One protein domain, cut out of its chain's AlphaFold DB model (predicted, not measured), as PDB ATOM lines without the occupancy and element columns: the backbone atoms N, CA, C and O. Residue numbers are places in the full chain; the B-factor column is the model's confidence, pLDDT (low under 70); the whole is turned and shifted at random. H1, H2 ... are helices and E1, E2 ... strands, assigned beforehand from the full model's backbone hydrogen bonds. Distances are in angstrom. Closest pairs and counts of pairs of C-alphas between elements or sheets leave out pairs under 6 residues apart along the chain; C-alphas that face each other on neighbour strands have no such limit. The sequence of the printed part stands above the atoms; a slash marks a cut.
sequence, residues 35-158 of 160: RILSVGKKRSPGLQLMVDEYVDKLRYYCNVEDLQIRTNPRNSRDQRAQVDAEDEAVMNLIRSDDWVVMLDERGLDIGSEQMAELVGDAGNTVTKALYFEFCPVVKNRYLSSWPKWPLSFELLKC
ATOM      1  N   ARG A  35     181.260 148.902 216.234       86.00
ATOM      2  CA  ARG A  35     179.901 149.060 215.714       86.00
ATOM      3  C   ARG A  35     179.657 150.524 215.374       86.00
ATOM      4  O   ARG A  35     179.671 151.388 216.238       86.00
ATOM      5  N   ILE A  36     179.425 150.832 214.111       86.00
ATOM      6  CA  ILE A  36     179.165 152.198 213.656       86.00
ATOM      7  C   ILE A  36     177.649 152.376 213.582       86.00
ATOM      8  O   ILE A  36     176.989 151.700 212.797       86.00
ATOM      9  N   LEU A  37     177.086 153.267 214.403       83.69
ATOM     10  CA  LEU A  37     175.655 153.574 214.414       83.69
ATOM     11  C   LEU A  37     175.404 154.864 213.639       83.69
ATOM     12  O   LEU A  37     175.783 155.962 214.045       83.69
ATOM     13  N   SER A  38     174.721 154.745 212.507       82.75
ATOM     14  CA  SER A  38     174.328 155.896 211.696       82.75
ATOM     15  C   SER A  38     172.815 156.061 211.705       82.75
ATOM     16  O   SER A  38     172.104 155.241 211.127       82.75
ATOM     17  N   VAL A  39     172.311 157.144 212.299       79.81
ATOM     18  CA  VAL A  39     170.886 157.499 212.223       79.81
ATOM     19  C   VAL A  39     170.651 158.330 210.969       79.81
ATOM     20  O   VAL A  39     171.247 159.389 210.785       79.81
ATOM     21  N   GLY A  40     169.770 157.875 210.075       76.38
ATOM     22  CA  GLY A  40     169.431 158.684 208.908       76.38
ATOM     23  C   GLY A  40     168.815 157.937 207.738       76.38
ATOM     24  O   GLY A  40     168.358 156.798 207.830       76.38
ATOM     25  N   LYS A  41     168.778 158.633 206.600       74.62
ATOM     26  CA  LYS A  41     168.354 158.065 205.319       74.62
ATOM     27  C   LYS A  41     169.456 157.180 204.755       74.62
ATOM     28  O   LYS A  41     170.632 157.436 205.001       74.62
ATOM     29  N   LYS A  42     169.066 156.212 203.920       78.50
ATOM     30  CA  LYS A  42     170.005 155.339 203.209       78.50
ATOM     31  C   LYS A  42     171.116 156.156 202.541       78.50
ATOM     32  O   LYS A  42     170.819 157.157 201.882       78.50
ATOM     33  N   ARG A  43     172.372 155.743 202.738       81.44
ATOM     34  CA  ARG A  43     173.530 156.396 202.111       81.44
ATOM     35  C   ARG A  43     173.396 156.359 200.588       81.44
ATOM     36  O   ARG A  43     172.747 155.470 200.028       81.44
ATOM     37  N   SER A  44     173.991 157.342 199.913       86.81
ATOM     38  CA  SER A  44     174.087 157.303 198.453       86.81
ATOM     39  C   SER A  44     174.931 156.092 198.023       86.81
ATOM     40  O   SER A  44     175.822 155.681 198.771       86.81
ATOM     41  N   PRO A  45     174.701 155.523 196.824       87.94
ATOM     42  CA  PRO A  45     175.467 154.365 196.362       87.94
ATOM     43  C   PRO A  45     176.984 154.601 196.363       87.94
ATOM     44  O   PRO A  45     177.734 153.720 196.760       87.94
ATOM     45  N   GLY A  46     177.433 155.803 195.985       89.75
ATOM     46  CA  GLY A  46     178.858 156.150 195.980       89.75
ATOM     47  C   GLY A  46     179.487 156.164 197.376       89.75
ATOM     48  O   GLY A  46     180.588 155.658 197.548       89.75
ATOM     49  N   LEU A  47     178.774 156.681 198.382       88.81
ATOM     50  CA  LEU A  47     179.264 156.669 199.761       88.81
ATOM     51  C   LEU A  47     179.268 155.253 200.341       88.81
ATOM     52  O   LEU A  47     180.193 154.903 201.064       88.81
ATOM     53  N   GLN A  48     178.261 154.439 200.014       88.12
ATOM     54  CA  GLN A  48     178.217 153.051 200.469       88.12
ATOM     55  C   GLN A  48     179.441 152.273 199.974       88.12
ATOM     56  O   GLN A  48     180.091 151.626 200.777       88.12
ATOM     57  N   LEU A  49     179.818 152.432 198.699       91.81
ATOM     58  CA  LEU A  49     181.015 151.791 198.146       91.81
ATOM     59  C   LEU A  49     182.298 152.196 198.882       91.81
ATOM     60  O   LEU A  49     183.146 151.347 199.138       91.81
ATOM     61  N   MET A  50     182.435 153.477 199.242       90.94
ATOM     62  CA  MET A  50     183.587 153.945 200.017       90.94
ATOM     63  C   MET A  50     183.609 153.311 201.407       90.94
ATOM     64  O   MET A  50     184.646 152.816 201.835       90.94
ATOM     65  N   VAL A  51     182.470 153.300 202.105       89.19
ATOM     66  CA  VAL A  51     182.370 152.677 203.432       89.19
ATOM     67  C   VAL A  51     182.700 151.189 203.354       89.19
ATOM     68  O   VAL A  51     183.523 150.721 204.134       89.19
ATOM     69  N   ASP A  52     182.125 150.477 202.387       90.81
ATOM     70  CA  ASP A  52     182.347 149.045 202.194       90.81
ATOM     71  C   ASP A  52     183.838 148.749 201.943       90.81
ATOM     72  O   ASP A  52     184.387 147.835 202.552       90.81
ATOM     73  N   GLU A  53     184.535 149.571 201.145       93.19
ATOM     74  CA  GLU A  53     185.981 149.432 200.911       93.19
ATOM     75  C   GLU A  53     186.802 149.575 202.206       93.19
ATOM     76  O   GLU A  53     187.759 148.827 202.431       93.19
ATOM     77  N   TYR A  54     186.451 150.526 203.079       91.31
ATOM     78  CA  TYR A  54     187.135 150.701 204.364       91.31
ATOM     79  C   TYR A  54     186.805 149.582 205.353       91.31
ATOM     80  O   TYR A  54     187.710 149.077 206.020       91.31
ATOM     81  N   VAL A  55     185.545 149.154 205.421       89.69
ATOM     82  CA  VAL A  55     185.120 148.022 206.256       89.69
ATOM     83  C   VAL A  55     185.840 146.742 205.823       89.69
ATOM     84  O   VAL A  55     186.374 146.024 206.670       89.69
ATOM     85  N   ASP A  56     185.974 146.503 204.517       92.25
ATOM     86  CA  ASP A  56     186.700 145.347 203.988       92.25
ATOM     87  C   ASP A  56     188.193 145.361 204.333       92.25
ATOM     88  O   ASP A  56     188.794 144.304 204.535       92.25
ATOM     89  N   LYS A  57     188.812 146.542 204.443       91.31
ATOM     90  CA  LYS A  57     190.199 146.675 204.922       91.31
ATOM     91  C   LYS A  57     190.304 146.432 206.428       91.31
ATOM     92  O   LYS A  57     191.279 145.833 206.882       91.31
ATOM     93  N   LEU A  58     189.315 146.875 207.204       88.50
ATOM     94  CA  LEU A  58     189.311 146.751 208.664       88.50
ATOM     95  C   LEU A  58     188.995 145.334 209.154       88.50
ATOM     96  O   LEU A  58     189.477 144.956 210.224       88.50
ATOM     97  N   ARG A  59     188.278 144.525 208.359       88.12
ATOM     98  CA  ARG A  59     187.872 143.152 208.719       88.12
ATOM     99  C   ARG A  59     189.031 142.225 209.103       88.12
ATOM    100  O   ARG A  59     188.830 141.243 209.808       88.12
ATOM    101  N   TYR A  60     190.240 142.507 208.609       87.31
ATOM    102  CA  TYR A  60     191.442 141.724 208.917       87.31
ATOM    103  C   TYR A  60     191.991 142.000 210.323       87.31
ATOM    104  O   TYR A  60     192.757 141.192 210.843       87.31
ATOM    105  N   TYR A  61     191.608 143.125 210.932       86.00
ATOM    106  CA  TYR A  61     192.083 143.564 212.246       86.00
ATOM    107  C   TYR A  61     191.002 143.445 213.324       86.00
ATOM    108  O   TYR A  61     191.295 143.067 214.456       86.00
ATOM    109  N   CYS A  62     189.755 143.772 212.983       84.88
ATOM    110  CA  CYS A  62     188.639 143.829 213.921       84.88
ATOM    111  C   CYS A  62     187.316 143.463 213.239       84.88
ATOM    112  O   CYS A  62     187.178 143.578 212.022       84.88
ATOM    113  N   ASN A  63     186.333 143.024 214.029       85.94
ATOM    114  CA  ASN A  63     184.974 142.845 213.527       85.94
ATOM    115  C   ASN A  63     184.288 144.212 213.486       85.94
ATOM    116  O   ASN A  63     184.115 144.818 214.542       85.94
ATOM    117  N   VAL A  64     183.919 144.684 212.296       87.31
ATOM    118  CA  VAL A  64     183.254 145.978 212.110       87.31
ATOM    119  C   VAL A  64     181.837 145.752 211.605       87.31
ATOM    120  O   VAL A  64     181.641 145.154 210.551       87.31
ATOM    121  N   GLU A  65     180.856 146.267 212.339       86.31
ATOM    122  CA  GLU A  65     179.454 146.275 211.925       86.31
ATOM    123  C   GLU A  65     179.014 147.709 211.642       86.31
ATOM    124  O   GLU A  65     179.197 148.603 212.465       86.31
ATOM    125  N   ASP A  66     178.407 147.929 210.483       86.19
ATOM    126  CA  ASP A  66     177.814 149.206 210.106       86.19
ATOM    127  C   ASP A  66     176.289 149.099 210.192       86.19
ATOM    128  O   ASP A  66     175.641 148.416 209.394       86.19
ATOM    129  N   LEU A  67     175.710 149.739 211.208       85.38
ATOM    130  CA  LEU A  67     174.287 149.681 211.511       85.38
ATOM    131  C   LEU A  67     173.640 151.020 211.177       85.38
ATOM    132  O   LEU A  67     173.790 152.028 211.874       85.38
ATOM    133  N   GLN A  68     172.863 151.009 210.100       84.88
ATOM    134  CA  GLN A  68     172.065 152.155 209.710       84.88
ATOM    135  C   GLN A  68     170.672 152.092 210.341       84.88
ATOM    136  O   GLN A  68     169.822 151.289 209.948       84.88
ATOM    137  N   ILE A  69     170.414 152.997 211.279       82.19
ATOM    138  CA  ILE A  69     169.111 153.161 211.916       82.19
ATOM    139  C   ILE A  69     168.244 154.025 211.007       82.19
ATOM    140  O   ILE A  69     168.555 155.181 210.696       82.19
ATOM    141  N   ARG A  70     167.135 153.441 210.556       76.25
ATOM    142  CA  ARG A  70     166.179 154.133 209.701       76.25
ATOM    143  C   ARG A  70     165.433 155.185 210.516       76.25
ATOM    144  O   ARG A  70     164.774 154.870 211.499       76.25
ATOM    145  N   THR A  71     165.457 156.416 210.021       71.06
ATOM    146  CA  THR A  71     164.605 157.509 210.508       71.06
ATOM    147  C   THR A  71     163.133 157.109 210.380       71.06
ATOM    148  O   THR A  71     162.720 156.619 209.319       71.06
ATOM    149  N   ASN A  72     162.337 157.323 211.430       69.50
ATOM    150  CA  ASN A  72     160.905 157.020 211.403       69.50
ATOM    151  C   ASN A  72     160.260 157.670 210.154       69.50
ATOM    152  O   ASN A  72     160.521 158.850 209.885       69.50
ATOM    153  N   PRO A  73     159.487 156.937 209.323       57.75
ATOM    154  CA  PRO A  73     158.863 157.511 208.139       57.75
ATOM    155  C   PRO A  73     158.058 158.767 208.488       57.75
ATOM    156  O   PRO A  73     157.317 158.822 209.464       57.75
ATOM    157  N   ARG A  74     158.257 159.773 207.639       52.44
ATOM    158  CA  ARG A  74     158.018 161.215 207.786       52.44
ATOM    159  C   ARG A  74     156.543 161.632 207.966       52.44
ATOM    160  O   ARG A  74     156.080 162.504 207.240       52.44
ATOM    161  N   ASN A  75     155.803 161.008 208.884       49.88
ATOM    162  CA  ASN A  75     154.360 161.218 209.057       49.88
ATOM    163  C   ASN A  75     153.846 161.216 210.508       49.88
ATOM    164  O   ASN A  75     152.642 161.359 210.716       49.88
ATOM    165  N   SER A  76     154.705 161.115 211.524       53.78
ATOM    166  CA  SER A  76     154.310 161.516 212.877       53.78
ATOM    167  C   SER A  76     154.332 163.045 212.947       53.78
ATOM    168  O   SER A  76     155.383 163.657 212.780       53.78
ATOM    169  N   ARG A  77     153.172 163.676 213.167       60.69
ATOM    170  CA  ARG A  77     153.052 165.143 213.312       60.69
ATOM    171  C   ARG A  77     153.896 165.700 214.469       60.69
ATOM    172  O   ARG A  77     154.220 166.883 214.464       60.69
ATOM    173  N   ASP A  78     154.290 164.838 215.405       69.88
ATOM    174  CA  ASP A  78     155.073 165.185 216.583       69.88
ATOM    175  C   ASP A  78     156.562 164.886 216.393       69.88
ATOM    176  O   ASP A  78     157.006 163.736 216.406       69.88
ATOM    177  N   GLN A  79     157.359 165.953 216.299       70.19
ATOM    178  CA  GLN A  79     158.822 165.884 216.264       70.19
ATOM    179  C   GLN A  79     159.393 165.162 217.495       70.19
ATOM    180  O   GLN A  79     160.385 164.454 217.382       70.19
ATOM    181  N   ARG A  80     158.755 165.301 218.667       74.00
ATOM    182  CA  ARG A  80     159.180 164.634 219.911       74.00
ATOM    183  C   ARG A  80     159.068 163.116 219.814       74.00
ATOM    184  O   ARG A  80     160.037 162.441 220.119       74.00
ATOM    185  N   ALA A  81     157.947 162.611 219.301       73.62
ATOM    186  CA  ALA A  81     157.740 161.177 219.115       73.62
ATOM    187  C   ALA A  81     158.721 160.578 218.095       73.62
ATOM    188  O   ALA A  81     159.128 159.430 218.223       73.62
ATOM    189  N   GLN A  82     159.129 161.362 217.089       73.12
ATOM    190  CA  GLN A  82     160.184 160.947 216.168       73.12
ATOM    191  C   GLN A  82     161.531 160.806 216.884       73.12
ATOM    192  O   GLN A  82     162.200 159.793 216.697       73.12
ATOM    193  N   VAL A  83     161.904 161.796 217.703       74.69
ATOM    194  CA  VAL A  83     163.123 161.717 218.518       74.69
ATOM    195  C   VAL A  83     163.072 160.489 219.416       74.69
ATOM    196  O   VAL A  83     164.019 159.725 219.405       74.69
ATOM    197  N   ASP A  84     161.966 160.274 220.132       77.25
ATOM    198  CA  ASP A  84     161.795 159.157 221.072       77.25
ATOM    199  C   ASP A  84     161.958 157.790 220.391       77.25
ATOM    200  O   ASP A  84     162.570 156.886 220.947       77.25
ATOM    201  N   ALA A  85     161.447 157.642 219.169       77.81
ATOM    202  CA  ALA A  85     161.578 156.400 218.413       77.81
ATOM    203  C   ALA A  85     163.012 156.162 217.911       77.81
ATOM    204  O   ALA A  85     163.487 155.027 217.900       77.81
ATOM    205  N   GLU A  86     163.703 157.220 217.473       77.81
ATOM    206  CA  GLU A  86     165.121 157.142 217.095       77.81
ATOM    207  C   GLU A  86     165.990 156.807 218.315       77.81
ATOM    208  O   GLU A  86     166.876 155.961 218.230       77.81
ATOM    209  N   ASP A  87     165.664 157.420 219.450       76.56
ATOM    210  CA  ASP A  87     166.282 157.221 220.755       76.56
ATOM    211  C   ASP A  87     166.207 155.762 221.211       76.56
ATOM    212  O   ASP A  87     167.217 155.128 221.510       76.56
ATOM    213  N   GLU A  88     164.998 155.203 221.192       78.38
ATOM    214  CA  GLU A  88     164.737 153.818 221.567       78.38
ATOM    215  C   GLU A  88     165.443 152.841 220.616       78.38
ATOM    216  O   GLU A  88     166.004 151.835 221.053       78.38
ATOM    217  N   ALA A  89     165.481 153.146 219.315       80.88
ATOM    218  CA  ALA A  89     166.178 152.320 218.335       80.88
ATOM    219  C   ALA A  89     167.695 152.276 218.576       80.88
ATOM    220  O   ALA A  89     168.291 151.204 218.467       80.88
ATOM    221  N   VAL A  90     168.315 153.408 218.925       79.19
ATOM    222  CA  VAL A  90     169.736 153.469 219.305       79.19
ATOM    223  C   VAL A  90     169.967 152.709 220.609       79.19
ATOM    224  O   VAL A  90     170.847 151.852 220.681       79.19
ATOM    225  N   MET A  91     169.140 152.963 221.624       78.81
ATOM    226  CA  MET A  91     169.301 152.362 222.948       78.81
ATOM    227  C   MET A  91     169.120 150.850 222.957       78.81
ATOM    228  O   MET A  91     169.812 150.158 223.694       78.81
ATOM    229  N   ASN A  92     168.266 150.311 222.088       81.50
ATOM    230  CA  ASN A  92     168.117 148.866 221.925       81.50
ATOM    231  C   ASN A  92     169.363 148.189 221.335       81.50
ATOM    232  O   ASN A  92     169.535 146.979 221.487       81.50
ATOM    233  N   LEU A  93     170.223 148.943 220.646       80.06
ATOM    234  CA  LEU A  93     171.457 148.413 220.076       80.06
ATOM    235  C   LEU A  93     172.617 148.455 221.066       80.06
ATOM    236  O   LEU A  93     173.502 147.607 220.949       80.06
ATOM    237  N   ILE A  94     172.623 149.412 222.001       79.25
ATOM    238  CA  ILE A  94     173.693 149.649 222.980       79.25
ATOM    239  C   ILE A  94     173.492 148.772 224.221       79.25
ATOM    240  O   ILE A  94     172.409 148.723 224.797       79.25
ATOM    241  N   ARG A  95     174.547 148.084 224.674       77.31
ATOM    242  CA  ARG A  95     174.525 147.330 225.939       77.31
ATOM    243  C   ARG A  95     175.211 148.122 227.046       77.31
ATOM    244  O   ARG A  95     176.101 148.917 226.785       77.31
ATOM    245  N   SER A  96     174.860 147.821 228.296       72.81
ATOM    246  CA  SER A  96     175.424 148.445 229.508       72.81
ATOM    247  C   SER A  96     176.943 148.305 229.677       72.81
ATOM    248  O   SER A  96     177.531 149.055 230.445       72.81
ATOM    249  N   ASP A  97     177.561 147.336 229.001       76.00
ATOM    250  CA  ASP A  97     178.993 147.031 229.126       76.00
ATOM    251  C   ASP A  97     179.821 147.607 227.966       76.00
ATOM    252  O   ASP A  97     181.008 147.299 227.843       76.00
ATOM    253  N   ASP A  98     179.185 148.338 227.050       77.12
ATOM    254  CA  ASP A  98     179.834 148.844 225.848       77.12
ATOM    255  C   ASP A  98     180.456 150.229 226.084       77.12
ATOM    256  O   ASP A  98     180.035 150.980 226.963       77.12
ATOM    257  N   TRP A  99     181.479 150.578 225.302       78.31
ATOM    258  CA  TRP A  99     182.111 151.896 225.358       78.31
ATOM    259  C   TRP A  99     181.576 152.722 224.199       78.31
ATOM    260  O   TRP A  99     181.716 152.359 223.027       78.31
ATOM    261  N   VAL A 100     180.900 153.816 224.535       78.38
ATOM    262  CA  VAL A 100     180.173 154.620 223.557       78.38
ATOM    263  C   VAL A 100     180.940 155.904 223.295       78.38
ATOM    264  O   VAL A 100     181.234 156.671 224.212       78.38
ATOM    265  N   VAL A 101     181.245 156.138 222.023       79.31
ATOM    266  CA  VAL A 101     181.958 157.315 221.543       79.31
ATOM    267  C   VAL A 101     181.023 158.105 220.633       79.31
ATOM    268  O   VAL A 101     180.635 157.674 219.548       79.31
ATOM    269  N   MET A 102     180.620 159.289 221.068       78.75
ATOM    270  CA  MET A 102     179.721 160.125 220.281       78.75
ATOM    271  C   MET A 102     180.519 161.144 219.486       78.75
ATOM    272  O   MET A 102     181.366 161.859 220.023       78.75
ATOM    273  N   LEU A 103     180.231 161.188 218.191       78.00
ATOM    274  CA  LEU A 103     180.901 162.051 217.237       78.00
ATOM    275  C   LEU A 103     180.131 163.359 217.095       78.00
ATOM    276  O   LEU A 103     178.961 163.366 216.707       78.00
ATOM    277  N   ASP A 104     180.778 164.471 217.423       76.25
ATOM    278  CA  ASP A 104     180.129 165.769 217.519       76.25
ATOM    279  C   ASP A 104     181.080 166.936 217.229       76.25
ATOM    280  O   ASP A 104     182.171 166.992 217.764       76.25
ATOM    281  N   GLU A 105     180.652 167.953 216.481       75.38
ATOM    282  CA  GLU A 105     181.479 169.132 216.138       75.38
ATOM    283  C   GLU A 105     182.003 169.920 217.361       75.38
ATOM    284  O   GLU A 105     182.984 170.658 217.266       75.38
ATOM    285  N   ARG A 106     181.329 169.799 218.515       76.31
ATOM    286  CA  ARG A 106     181.693 170.468 219.778       76.31
ATOM    287  C   ARG A 106     182.392 169.527 220.760       76.31
ATOM    288  O   ARG A 106     182.546 169.892 221.925       76.31
ATOM    289  N   GLY A 107     182.750 168.324 220.312       72.56
ATOM    290  CA  GLY A 107     183.471 167.338 221.102       72.56
ATOM    291  C   GLY A 107     184.935 167.707 221.329       72.56
ATOM    292  O   GLY A 107     185.414 168.771 220.922       72.56
ATOM    293  N   LEU A 108     185.651 166.806 221.997       78.06
ATOM    294  CA  LEU A 108     187.086 166.913 222.206       78.06
ATOM    295  C   LEU A 108     187.821 166.704 220.881       78.06
ATOM    296  O   LEU A 108     187.653 165.676 220.229       78.06
ATOM    297  N   ASP A 109     188.645 167.675 220.506       81.25
ATOM    298  CA  ASP A 109     189.530 167.560 219.353       81.25
ATOM    299  C   ASP A 109     190.688 166.610 219.687       81.25
ATOM    300  O   ASP A 109     191.492 166.891 220.585       81.25
ATOM    301  N   ILE A 110     190.726 165.456 219.018       80.19
ATOM    302  CA  ILE A 110     191.755 164.437 219.209       80.19
ATOM    303  C   ILE A 110     192.417 164.103 217.873       80.19
ATOM    304  O   ILE A 110     191.756 163.942 216.850       80.19
ATOM    305  N   GLY A 111     193.738 163.951 217.882       80.62
ATOM    306  CA  GLY A 111     194.486 163.458 216.731       80.62
ATOM    307  C   GLY A 111     194.457 161.931 216.628       80.62
ATOM    308  O   GLY A 111     194.080 161.209 217.557       80.62
ATOM    309  N   SER A 112     194.912 161.417 215.484       81.00
ATOM    310  CA  SER A 112     194.896 159.981 215.173       81.00
ATOM    311  C   SER A 112     195.683 159.126 216.170       81.00
ATOM    312  O   SER A 112     195.276 158.006 216.473       81.00
ATOM    313  N   GLU A 113     196.798 159.643 216.695       83.31
ATOM    314  CA  GLU A 113     197.605 158.940 217.701       83.31
ATOM    315  C   GLU A 113     196.836 158.783 219.017       83.31
ATOM    316  O   GLU A 113     196.816 157.693 219.587       83.31
ATOM    317  N   GLN A 114     196.138 159.835 219.465       81.31
ATOM    318  CA  GLN A 114     195.316 159.761 220.674       81.31
ATOM    319  C   GLN A 114     194.119 158.825 220.483       81.31
ATOM    320  O   GLN A 114     193.840 158.014 221.361       81.31
ATOM    321  N   MET A 115     193.453 158.869 219.324       81.56
ATOM    322  CA  MET A 115     192.377 157.924 219.004       81.56
ATOM    323  C   MET A 115     192.876 156.473 219.059       81.56
ATOM    324  O   MET A 115     192.215 155.611 219.635       81.56
ATOM    325  N   ALA A 116     194.061 156.192 218.506       82.56
ATOM    326  CA  ALA A 116     194.652 154.857 218.558       82.56
ATOM    327  C   ALA A 116     194.946 154.404 220.000       82.56
ATOM    328  O   ALA A 116     194.733 153.235 220.328       82.56
ATOM    329  N   GLU A 117     195.385 155.314 220.875       81.56
ATOM    330  CA  GLU A 117     195.564 155.011 222.298       81.56
ATOM    331  C   GLU A 117     194.239 154.714 223.010       81.56
ATOM    332  O   GLU A 117     194.191 153.745 223.769       81.56
ATOM    333  N   LEU A 118     193.175 155.478 222.734       81.44
ATOM    334  CA  LEU A 118     191.838 155.252 223.300       81.44
ATOM    335  C   LEU A 118     191.266 153.894 222.874       81.44
ATOM    336  O   LEU A 118     190.778 153.126 223.704       81.44
ATOM    337  N   VAL A 119     191.386 153.551 221.587       80.94
ATOM    338  CA  VAL A 119     190.985 152.234 221.069       80.94
ATOM    339  C   VAL A 119     191.810 151.122 221.726       80.94
ATOM    340  O   VAL A 119     191.264 150.085 222.107       80.94
ATOM    341  N   GLY A 120     193.114 151.330 221.916       80.62
ATOM    342  CA  GLY A 120     193.971 150.368 222.608       80.62
ATOM    343  C   GLY A 120     193.600 150.167 224.084       80.62
ATOM    344  O   GLY A 120     193.553 149.031 224.558       80.62
ATOM    345  N   ASP A 121     193.265 151.247 224.798       81.44
ATOM    346  CA  ASP A 121     192.794 151.201 226.192       81.44
ATOM    347  C   ASP A 121     191.472 150.448 226.321       81.44
ATOM    348  O   ASP A 121     191.302 149.597 227.208       81.44
ATOM    349  N   ALA A 122     190.551 150.705 225.394       77.88
ATOM    350  CA  ALA A 122     189.287 149.994 225.326       77.88
ATOM    351  C   ALA A 122     189.502 148.483 225.131       77.88
ATOM    352  O   ALA A 122     188.783 147.688 225.734       77.88
ATOM    353  N   GLY A 123     190.524 148.072 224.364       74.62
ATOM    354  CA  GLY A 123     190.832 146.658 224.096       74.62
ATOM    355  C   GLY A 123     191.336 145.883 225.311       74.62
ATOM    356  O   GLY A 123     191.119 144.667 225.440       74.62
ATOM    357  N   ASN A 124     191.974 146.593 226.237       74.62
ATOM    358  CA  ASN A 124     192.432 146.034 227.505       74.62
ATOM    359  C   ASN A 124     191.322 145.966 228.553       74.62
ATOM    360  O   ASN A 124     191.352 145.102 229.434       74.62
ATOM    361  N   THR A 125     190.306 146.812 228.420       67.12
ATOM    362  CA  THR A 125     189.111 146.768 229.260       67.12
ATOM    363  C   THR A 125     188.209 145.599 228.823       67.12
ATOM    364  O   THR A 125     188.287 145.116 227.695       67.12
ATOM    365  N   VAL A 126     187.346 145.080 229.706       57.62
ATOM    366  CA  VAL A 126     186.346 144.026 229.377       57.62
ATOM    367  C   VAL A 126     185.157 144.624 228.599       57.62
ATOM    368  O   VAL A 126     184.014 144.181 228.708       57.62
ATOM    369  N   THR A 127     185.416 145.675 227.832       57.03
ATOM    370  CA  THR A 127     184.402 146.419 227.103       57.03
ATOM    371  C   THR A 127     184.278 145.836 225.706       57.03
ATOM    372  O   THR A 127     185.277 145.581 225.037       57.03
ATOM    373  N   LYS A 128     183.045 145.538 225.287       59.97
ATOM    374  CA  LYS A 128     182.793 144.618 224.169       59.97
ATOM    375  C   LYS A 128     182.513 145.307 222.837       59.97
ATOM    376  O   LYS A 128     182.557 144.621 221.821       59.97
ATOM    377  N   ALA A 129     182.243 146.611 222.807       59.44
ATOM    378  CA  ALA A 129     182.073 147.325 221.550       59.44
ATOM    379  C   ALA A 129     182.369 148.815 221.654       59.44
ATOM    380  O   ALA A 129     182.034 149.451 222.651       59.44
ATOM    381  N   LEU A 130     182.952 149.326 220.575       59.62
ATOM    382  CA  LEU A 130     183.139 150.736 220.269       59.62
ATOM    383  C   LEU A 130     181.959 151.214 219.433       59.62
ATOM    384  O   LEU A 130     181.760 150.682 218.340       59.62
ATOM    385  N   TYR A 131     181.204 152.194 219.918       63.56
ATOM    386  CA  TYR A 131     180.134 152.798 219.131       63.56
ATOM    387  C   TYR A 131     180.501 154.171 218.638       63.56
ATOM    388  O   TYR A 131     180.884 154.993 219.452       63.56
ATOM    389  N   PHE A 132     180.307 154.421 217.347       59.75
ATOM    390  CA  PHE A 132     180.293 155.770 216.794       59.75
ATOM    391  C   PHE A 132     178.853 156.146 216.497       59.75
ATOM    392  O   PHE A 132     178.261 155.577 215.583       59.75
ATOM    393  N   GLU A 133     178.285 157.069 217.270       57.94
ATOM    394  CA  GLU A 133     176.950 157.594 216.996       57.94
ATOM    395  C   GLU A 133     177.032 158.979 216.352       57.94
ATOM    396  O   GLU A 133     177.629 159.902 216.908       57.94
ATOM    397  N   PHE A 134     176.377 159.123 215.197       54.25
ATOM    398  CA  PHE A 134     176.146 160.407 214.541       54.25
ATOM    399  C   PHE A 134     174.647 160.733 214.580       54.25
ATOM    400  O   PHE A 134     173.904 160.427 213.645       54.25
ATOM    401  N   CYS A 135     174.180 161.320 215.685       54.41
ATOM    402  CA  CYS A 135     172.807 161.807 215.795       54.41
ATOM    403  C   CYS A 135     172.755 163.183 216.490       54.41
ATOM    404  O   CYS A 135     172.901 163.275 217.713       54.41
ATOM    405  N   PRO A 136     172.489 164.279 215.749       55.09
ATOM    406  CA  PRO A 136     172.380 165.610 216.349       55.09
ATOM    407  C   PRO A 136     171.157 165.748 217.274       55.09
ATOM    408  O   PRO A 136     171.127 166.618 218.145       55.09
ATOM    409  N   VAL A 137     170.140 164.898 217.091       55.12
ATOM    410  CA  VAL A 137     168.857 164.960 217.805       55.12
ATOM    411  C   VAL A 137     168.953 164.321 219.194       55.12
ATOM    412  O   VAL A 137     168.531 164.926 220.182       55.12
ATOM    413  N   VAL A 138     169.562 163.138 219.266       58.56
ATOM    414  CA  VAL A 138     169.893 162.400 220.493       58.56
ATOM    415  C   VAL A 138     170.710 163.310 221.413       58.56
ATOM    416  O   VAL A 138     170.266 163.632 222.517       58.56
ATOM    417  N   LYS A 139     171.833 163.858 220.931       59.72
ATOM    418  CA  LYS A 139     172.765 164.687 221.717       59.72
ATOM    419  C   LYS A 139     172.091 165.735 222.615       59.72
ATOM    420  O   LYS A 139     172.454 165.864 223.782       59.72
ATOM    421  N   ASN A 140     171.115 166.486 222.098       55.09
ATOM    422  CA  ASN A 140     170.496 167.604 222.823       55.09
ATOM    423  C   ASN A 140     169.611 167.143 224.000       55.09
ATOM    424  O   ASN A 140     169.473 167.842 225.005       55.09
ATOM    425  N   ARG A 141     169.035 165.939 223.897       56.31
ATOM    426  CA  ARG A 141     168.312 165.282 224.990       56.31
ATOM    427  C   ARG A 141     169.271 164.600 225.960       56.31
ATOM    428  O   ARG A 141     169.072 164.697 227.170       56.31
ATOM    429  N   TYR A 142     170.331 163.971 225.456       57.56
ATOM    430  CA  TYR A 142     171.300 163.340 226.339       57.56
ATOM    431  C   TYR A 142     172.015 164.365 227.190       57.56
ATOM    432  O   TYR A 142     172.018 164.120 228.387       57.56
ATOM    433  N   LEU A 143     172.440 165.529 226.642       53.53
ATOM    434  CA  LEU A 143     173.064 166.677 227.352       53.53
ATOM    435  C   LEU A 143     172.388 167.127 228.647       53.53
ATOM    436  O   LEU A 143     173.064 167.577 229.568       53.53
ATOM    437  N   SER A 144     171.083 166.924 228.771       49.38
ATOM    438  CA  SER A 144     170.321 167.308 229.959       49.38
ATOM    439  C   SER A 144     170.130 166.179 230.986       49.38
ATOM    440  O   SER A 144     169.746 166.460 232.119       49.38
ATOM    441  N   SER A 145     170.444 164.919 230.651       49.94
ATOM    442  CA  SER A 145     170.326 163.747 231.543       49.94
ATOM    443  C   SER A 145     171.668 163.089 231.918       49.94
ATOM    444  O   SER A 145     171.682 161.986 232.470       49.94
ATOM    445  N   TRP A 146     172.787 163.796 231.691       39.59
ATOM    446  CA  TRP A 146     174.177 163.306 231.807       39.59
ATOM    447  C   TRP A 146     174.532 162.476 233.046       39.59
ATOM    448  O   TRP A 146     175.309 161.542 232.886       39.59
ATOM    449  N   PRO A 147     173.995 162.709 234.259       44.88
ATOM    450  CA  PRO A 147     174.440 161.924 235.407       44.88
ATOM    451  C   PRO A 147     173.772 160.542 235.553       44.88
ATOM    452  O   PRO A 147     174.046 159.863 236.537       44.88
ATOM    453  N   LYS A 148     172.876 160.112 234.647       41.22
ATOM    454  CA  LYS A 148     172.098 158.860 234.819       41.22
ATOM    455  C   LYS A 148     172.602 157.628 234.062       41.22
ATOM    456  O   LYS A 148     172.010 156.564 234.234       41.22
ATOM    457  N   TRP A 149     173.665 157.727 233.268       49.22
ATOM    458  CA  TRP A 149     174.133 156.595 232.462       49.22
ATOM    459  C   TRP A 149     175.308 155.858 233.126       49.22
ATOM    460  O   TRP A 149     176.287 156.502 233.492       49.22
ATOM    461  N   PRO A 150     175.247 154.519 233.272       45.94
ATOM    462  CA  PRO A 150     176.350 153.708 233.799       45.94
ATOM    463  C   PRO A 150     177.456 153.418 232.761       45.94
ATOM    464  O   PRO A 150     178.331 152.598 233.023       45.94
ATOM    465  N   LEU A 151     177.409 154.055 231.586       55.47
ATOM    466  CA  LEU A 151     178.315 153.818 230.462       55.47
ATOM    467  C   LEU A 151     179.490 154.800 230.483       55.47
ATOM    468  O   LEU A 151     179.299 155.999 230.686       55.47
ATOM    469  N   SER A 152     180.697 154.303 230.209       58.25
ATOM    470  CA  SER A 152     181.840 155.157 229.878       58.25
ATOM    471  C   SER A 152     181.559 155.829 228.532       58.25
ATOM    472  O   SER A 152     181.418 155.140 227.521       58.25
ATOM    473  N   PHE A 153     181.435 157.156 228.529       61.34
ATOM    474  CA  PHE A 153     181.038 157.938 227.361       61.34
ATOM    475  C   PHE A 153     182.097 158.981 227.028       61.34
ATOM    476  O   PHE A 153     182.586 159.664 227.930       61.34
ATOM    477  N   GLU A 154     182.417 159.139 225.746       64.69
ATOM    478  CA  GLU A 154     183.381 160.143 225.291       64.69
ATOM    479  C   GLU A 154     182.839 160.907 224.078       64.69
ATOM    480  O   GLU A 154     182.367 160.311 223.112       64.69
ATOM    481  N   LEU A 155     182.853 162.245 224.153       60.78
ATOM    482  CA  LEU A 155     182.459 163.125 223.049       60.78
ATOM    483  C   LEU A 155     183.702 163.519 222.264       60.78
ATOM    484  O   LEU A 155     184.528 164.277 222.773       60.78
ATOM    485  N   LEU A 156     183.800 163.061 221.021       70.69
ATOM    486  CA  LEU A 156     184.920 163.368 220.141       70.69
ATOM    487  C   LEU A 156     184.507 164.282 219.007       70.69
ATOM    488  O   LEU A 156     183.386 164.212 218.500       70.69
ATOM    489  N   LYS A 157     185.443 165.134 218.605       68.31
ATOM    490  CA  LYS A 157     185.244 166.069 217.518       68.31
ATOM    491  C   LYS A 157     185.318 165.382 216.164       68.31
ATOM    492  O   LYS A 157     186.263 164.652 215.885       68.31
ATOM    493  N   CYS A 158     184.329 165.646 215.316       57.72
ATOM    494  CA  CYS A 158     184.442 165.378 213.886       57.72
ATOM    495  C   CYS A 158     184.923 166.634 213.171       57.72
ATOM    496  O   CYS A 158     184.150 167.581 213.023       57.72
TER     497      CYS A 158
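What this domain is: This is residues 35 to 158 of the 160 residues of the protein "putative RNA methyltransferase At5g10620 isoform X2" of Vigna radiata var. radiata (UniProt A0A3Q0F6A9). A strongly twisted sheet of five parallel strands runs through the body, and four helices are set loosely round it, three of them only grazing it. H1 reaches out past the edge strand E2, its residues 45 to 50 sticking out; H2 and H4 meet at a wide angle, and H3 stands away from the other helices. The 124 printed residues hold E1 H1 E2 H2 E3 H3 E4 H4 E5 along the chain, class mixed, with sheet order E2 E1 E4 E3 E5. The whole is compact, with a radius of gyration of the C-alphas of 15.4 A and spans of 44 by 40 by 25 A.

How they stand to each other: In the sheet, E1, residues 35 to 40, is the parallel neighbour of edge strand E2, residues 64 to 70, at 21 degrees; N 36 and O 65 are 2.8 A apart. E4, residues 130 to 134, is parallel to E1 at 13 degrees, with N 37 and O 132 at 2.8 A. E3, residues 99 to 108, is parallel to E4 at 38 degrees, with N 101 and O 131 at 2.8 A; E3 bends by 131 degrees at residue 105. Edge strand E5, residues 153 to 156, is parallel to E3 at 35 degrees, with N 156 and O 102 at 2.9 A. H1, residues 45 to 58, grazes the sheet with residues 51 to 58; its closest C-alphas to E2 are those of Val 55 and Val 64, 6.5 A. H2, residues 79 to 91, grazes it with residues 86 to 90, and H3, residues 112 to 124, with residues 115 to 123. H4, residues 136 to 142, is on the sheet at a height of 9.2 A and lies only just over E3, onto which 3 of its 7 C-alphas fall. H2 touches H4 with residues 83 to 87 alone, about perpendicular at 80 degrees; their closest C-alphas, Asp 87 and Val 138, are 6.3 A apart. H1 and H3 are apart. E1, H1, E2 and E3, H3, E4 are strand-helix-strand units, two parallel neighbour strands with a helix between; E2, H2, E3 and E4, H4, E5 are split ones, with other strands between. The four crossovers are right-handed. In H1, H2 and H3 every O i to N i+4 pair is within hydrogen-bond range; in H4 it is 1 of 3, beside 2 of 4 O i to N i+3 pairs.

Where its parts are: E1 begins at C-alpha 35, (179.901, 149.060, 215.714). H1 is 20.0 A long, E2 19.1 A, H3 18.8 A, H2 18.4 A and E3 16.1 A. E5 ends at C-alpha 156, (184.920, 163.368, 220.141).

The domain as a whole: The C-alphas of Arg 77 and Asn 124, the two farthest apart, are 46.0 A apart. The printed part has no cut, and no link is long. Residues 143 to 148 stand free. The mean pLDDT of the printed part is 73.4; residues 72 to 78, 125 to 155 and 157 to 158 are under 70.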